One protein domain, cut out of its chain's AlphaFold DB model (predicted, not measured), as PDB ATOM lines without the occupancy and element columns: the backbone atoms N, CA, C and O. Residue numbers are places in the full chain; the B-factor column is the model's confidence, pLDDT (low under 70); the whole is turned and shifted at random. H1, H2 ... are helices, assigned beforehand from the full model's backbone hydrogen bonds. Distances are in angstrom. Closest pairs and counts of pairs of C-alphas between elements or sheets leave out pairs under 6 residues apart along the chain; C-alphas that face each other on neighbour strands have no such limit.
ATOM      1  N   ILE A  58     164.052 211.503 143.871       62.03
ATOM      2  CA  ILE A  58     164.267 212.606 142.911       62.03
ATOM      3  C   ILE A  58     164.871 212.054 141.598       62.03
ATOM      4  O   ILE A  58     165.792 212.594 141.003       62.03
ATOM      5  N   SER A  59     164.408 210.882 141.173       54.00
ATOM      6  CA  SER A  59     164.786 210.188 139.946       54.00
ATOM      7  C   SER A  59     163.640 210.169 138.935       54.00
ATOM      8  O   SER A  59     163.801 209.648 137.833       54.00
ATOM      9  N   SER A  60     162.493 210.784 139.260       54.88
ATOM     10  CA  SER A  60     161.460 211.078 138.266       54.88
ATOM     11  C   SER A  60     162.074 211.933 137.143       54.88
ATOM     12  O   SER A  60     162.720 212.936 137.453       54.88
ATOM     13  N   PRO A  61     161.886 211.602 135.852       55.75
ATOM     14  CA  PRO A  61     162.535 212.283 134.722       55.75
ATOM     15  C   PRO A  61     162.376 213.811 134.724       55.75
ATOM     16  O   PRO A  61     163.244 214.532 134.240       55.75
ATOM     17  N   THR A  62     161.295 214.317 135.324       57.75
ATOM     18  CA  THR A  62     161.040 215.749 135.508       57.75
ATOM     19  C   THR A  62     162.089 216.403 136.415       57.75
ATOM     20  O   THR A  62     162.567 217.490 136.124       57.75
ATOM     21  N   THR A  63     162.521 215.727 137.479       56.62
ATOM     22  CA  THR A  63     163.491 216.259 138.453       56.62
ATOM     23  C   THR A  63     164.912 216.407 137.897       56.62
ATOM     24  O   THR A  63     165.615 217.332 138.289       56.62
ATOM     25  N   LEU A  64     165.299 215.589 136.908       56.84
ATOM     26  CA  LEU A  64     166.560 215.753 136.170       56.84
ATOM     27  C   LEU A  64     166.541 216.990 135.256       56.84
ATOM     28  O   LEU A  64     167.576 217.618 135.051       56.84
ATOM     29  N   ALA A  65     165.372 217.372 134.732       61.69
ATOM     30  CA  ALA A  65     165.216 218.629 134.002       61.69
ATOM     31  C   ALA A  65     165.258 219.841 134.952       61.69
ATOM     32  O   ALA A  65     165.844 220.865 134.602       61.69
ATOM     33  N   LEU A  66     164.703 219.699 136.164       61.25
ATOM     34  CA  LEU A  66     164.779 220.716 137.218       61.25
ATOM     35  C   LEU A  66     166.189 220.894 137.807       61.25
ATOM     36  O   LEU A  66     166.481 221.971 138.309       61.25
ATOM     37  N   ALA A  67     167.078 219.904 137.700       61.72
ATOM     38  CA  ALA A  67     168.470 220.030 138.143       61.72
ATOM     39  C   ALA A  67     169.282 221.074 137.342       61.72
ATOM     40  O   ALA A  67     170.346 221.493 137.787       61.72
ATOM     41  N   ASN A  68     168.786 221.510 136.176       67.62
ATOM     42  CA  ASN A  68     169.373 222.613 135.404       67.62
ATOM     43  C   ASN A  68     168.799 223.991 135.781       67.62
ATOM     44  O   ASN A  68     169.162 224.990 135.161       67.62
ATOM     45  N   LEU A  69     167.859 224.055 136.729       70.12
ATOM     46  CA  LEU A  69     167.324 225.318 137.228       70.12
ATOM     47  C   LEU A  69     168.297 225.949 138.221       70.12
ATOM     48  O   LEU A  69     169.106 225.264 138.847       70.12
ATOM     49  N   ASP A  70     168.179 227.266 138.388       71.31
ATOM     50  CA  ASP A  70     168.960 227.987 139.385       71.31
ATOM     51  C   ASP A  70     168.796 227.341 140.777       71.31
ATOM     52  O   ASP A  70     167.661 227.060 141.189       71.31
ATOM     53  N   PRO A  71     169.886 227.187 141.555       69.44
ATOM     54  CA  PRO A  71     169.853 226.595 142.899       69.44
ATOM     55  C   PRO A  71     168.928 227.315 143.893       69.44
ATOM     56  O   PRO A  71     168.657 226.815 144.976       69.44
ATOM     57  N   VAL A  72     168.462 228.519 143.549       74.50
ATOM     58  CA  VAL A  72     167.504 229.299 144.344       74.50
ATOM     59  C   VAL A  72     166.077 228.752 144.215       74.50
ATOM     60  O   VAL A  72     165.274 228.907 145.131       74.50
ATOM     61  N   LEU A  73     165.745 228.132 143.082       75.50
ATOM     62  CA  LEU A  73     164.408 227.608 142.790       75.50
ATOM     63  C   LEU A  73     164.329 226.090 142.973       75.50
ATOM     64  O   LEU A  73     163.241 225.554 143.180       75.50
ATOM     65  N   TYR A  74     165.469 225.408 142.884       80.38
ATOM     66  CA  TYR A  74     165.571 223.965 143.031       80.38
ATOM     67  C   TYR A  74     166.099 223.578 144.417       80.38
ATOM     68  O   TYR A  74     167.142 224.053 144.852       80.38
ATOM     69  N   SER A  75     165.384 222.676 145.091       76.94
ATOM     70  CA  SER A  75     165.819 222.051 146.342       76.94
ATOM     71  C   SER A  75     166.184 220.597 146.067       76.94
ATOM     72  O   SER A  75     165.336 219.820 145.630       76.94
ATOM     73  N   GLU A  76     167.428 220.225 146.370       73.38
ATOM     74  CA  GLU A  76     167.917 218.840 146.283       73.38
ATOM     75  C   GLU A  76     167.240 217.905 147.288       73.38
ATOM     76  O   GLU A  76     167.300 216.691 147.142       73.38
ATOM     77  N   VAL A  77     166.610 218.453 148.326       80.00
ATOM     78  CA  VAL A  77     165.855 217.686 149.317       80.00
ATOM     79  C   VAL A  77     164.367 217.901 149.069       80.00
ATOM     80  O   VAL A  77     163.929 219.038 148.865       80.00
ATOM     81  N   VAL A  78     163.583 216.823 149.098       83.56
ATOM     82  CA  VAL A  78     162.119 216.907 149.017       83.56
ATOM     83  C   VAL A  78     161.609 217.704 150.219       83.56
ATOM     84  O   VAL A  78     161.876 217.353 151.366       83.56
ATOM     85  N   GLN A  79     160.916 218.812 149.956       86.69
ATOM     86  CA  GLN A  79     160.363 219.674 150.998       86.69
ATOM     87  C   GLN A  79     158.982 219.182 151.425       86.69
ATOM     88  O   GLN A  79     158.106 218.947 150.590       86.69
ATOM     89  N   THR A  80     158.775 219.096 152.737       89.75
ATOM     90  CA  THR A  80     157.497 218.705 153.332       89.75
ATOM     91  C   THR A  80     156.415 219.754 153.048       89.75
ATOM     92  O   THR A  80     156.667 220.953 153.196       89.75
ATOM     93  N   PRO A  81     155.187 219.342 152.679       91.06
ATOM     94  CA  PRO A  81     154.067 220.252 152.507       91.06
ATOM     95  C   PRO A  81     153.853 221.140 153.738       91.06
ATOM     96  O   PRO A  81     153.724 220.651 154.860       91.06
ATOM     97  N   VAL A  82     153.733 222.452 153.514       91.56
ATOM     98  CA  VAL A  82     153.541 223.468 154.573       91.56
ATOM     99  C   VAL A  82     152.320 223.173 155.451       91.56
ATOM    100  O   VAL A  82     152.271 223.550 156.612       91.56
ATOM    101  N   SER A  83     151.342 222.436 154.932       89.50
ATOM    102  CA  SER A  83     150.182 221.946 155.677       89.50
ATOM    103  C   SER A  83     150.502 221.097 156.907       89.50
ATOM    104  O   SER A  83     149.658 221.036 157.800       89.50
ATOM    105  N   PHE A  84     151.648 220.412 156.926       89.62
ATOM    106  CA  PHE A  84     152.099 219.611 158.067       89.62
ATOM    107  C   PHE A  84     152.859 220.446 159.100       89.62
ATOM    108  O   PHE A  84     153.048 220.004 160.231       89.62
ATOM    109  N   ILE A  85     153.272 221.659 158.728       91.50
ATOM    110  CA  ILE A  85     154.010 222.567 159.594       91.50
ATOM    111  C   ILE A  85     152.988 223.425 160.352       91.50
ATOM    112  O   ILE A  85     152.233 224.180 159.731       91.50
ATOM    113  N   PRO A  86     152.915 223.322 161.691       91.31
ATOM    114  CA  PRO A  86     152.069 224.215 162.462       91.31
ATOM    115  C   PRO A  86     152.602 225.646 162.352       91.31
ATOM    116  O   PRO A  86     153.812 225.868 162.357       91.31
ATOM    117  N   MET A  87     151.694 226.619 162.292       89.69
ATOM    118  CA  MET A  87     152.083 228.027 162.258       89.69
ATOM    119  C   MET A  87     152.879 228.394 163.510       89.69
ATOM    120  O   MET A  87     152.489 228.076 164.637       89.69
ATOM    121  N   THR A  88     153.960 229.136 163.310       93.00
ATOM    122  CA  THR A  88     154.700 229.764 164.402       93.00
ATOM    123  C   THR A  88     153.873 230.886 165.047       93.00
ATOM    124  O   THR A  88     152.898 231.396 164.478       93.00
ATOM    125  N   GLU A  89     154.243 231.309 166.259       91.75
ATOM    126  CA  GLU A  89     153.559 232.414 166.950       91.75
ATOM    127  C   GLU A  89     153.644 233.728 166.150       91.75
ATOM    128  O   GLU A  89     152.709 234.533 166.136       91.75
ATOM    129  N   GLU A  90     154.755 233.961 165.453       89.25
ATOM    130  CA  GLU A  90     154.919 235.120 164.579       89.25
ATOM    131  C   GLU A  90     153.991 235.065 163.364       89.25
ATOM    132  O   GLU A  90     153.249 236.021 163.125       89.25
ATOM    133  N   GLU A  91     153.947 233.935 162.661       90.62
ATOM    134  CA  GLU A  91     153.039 233.747 161.528       90.62
ATOM    135  C   GLU A  91     151.583 233.880 161.960       90.62
ATOM    136  O   GLU A  91     150.817 234.587 161.314       90.62
ATOM    137  N   THR A  92     151.206 233.304 163.101       90.44
ATOM    138  CA  THR A  92     149.843 233.408 163.639       90.44
ATOM    139  C   THR A  92     149.454 234.866 163.908       90.44
ATOM    140  O   THR A  92     148.342 235.293 163.586       90.44
ATOM    141  N   ARG A  93     150.367 235.672 164.466       90.88
ATOM    142  CA  ARG A  93     150.142 237.115 164.669       90.88
ATOM    143  C   ARG A  93     149.964 237.854 163.343       90.88
ATOM    144  O   ARG A  93     149.100 238.725 163.256       90.88
ATOM    145  N   ILE A  94     150.740 237.507 162.318       89.06
ATOM    146  CA  ILE A  94     150.646 238.108 160.979       89.06
ATOM    147  C   ILE A  94     149.341 237.700 160.284       89.06
ATOM    148  O   ILE A  94     148.631 238.567 159.780       89.06
ATOM    149  N   TYR A  95     148.970 236.420 160.335       88.62
ATOM    150  CA  TYR A  95     147.707 235.906 159.802       88.62
ATOM    151  C   TYR A  95     146.503 236.634 160.407       88.62
ATOM    152  O   TYR A  95     145.615 237.080 159.679       88.62
ATOM    153  N   ASN A  96     146.508 236.841 161.727       88.06
ATOM    154  CA  ASN A  96     145.449 237.573 162.425       88.06
ATOM    155  C   ASN A  96     145.454 239.086 162.143       88.06
ATOM    156  O   ASN A  96     144.437 239.750 162.338       88.06
ATOM    157  N   ARG A  97     146.581 239.646 161.687       85.88
ATOM    158  CA  ARG A  97     146.705 241.064 161.316       85.88
ATOM    159  C   ARG A  97     146.087 241.373 159.945       85.88
ATOM    160  O   ARG A  97     145.782 242.534 159.675       85.88
ATOM    161  N   GLY A  98     145.874 240.355 159.113       81.50
ATOM    162  CA  GLY A  98     145.255 240.460 157.793       81.50
ATOM    163  C   GLY A  98     146.240 240.230 156.644       81.50
ATOM    164  O   GLY A  98     147.424 240.534 156.739       81.50
TER     165      GLY A  98
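What this domain is: This is residues 58 to 98 of the 342 residues of the protein "GRB10-interacting GYF protein 1" of Diaphorina citri (UniProt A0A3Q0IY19). With little regular structure, the printed part is a drawn-out strand of loop with a short helix at each end, H1 and then H2, far from each other. After H1 the loop folds back near residues 71 to 72, then runs out to H2. The 41 printed residues hold two named helices and no named strand; the class is all helix, with 15 residues in named elements. The whole is extended, a rod spanning 41 by 20 by 13 A, with a radius of gyration of the C-alphas of 15.5 A.

Where its parts are: H1, residues 61 to 66, begins at C-alpha 61 (162.535, 212.283, 134.722) and is 9.1 A long. H2, residues 89 to 97, is 12.4 A long and ends at C-alpha 97 (146.705, 241.064, 161.316).

How they stand to each other: H1 and H2 are apart. Every O i to N i+4 pair of H2 is within hydrogen-bond range; in H1, 1 of 2 is.

The domain as a whole: The C-alphas farthest apart, of Pro 61 and Arg 97, are 42.3 A apart. The printed part has no cut. The link from H1 to H2, 22 residues, is long. Residues 58 to 68 and 71 are under pLDDT 70.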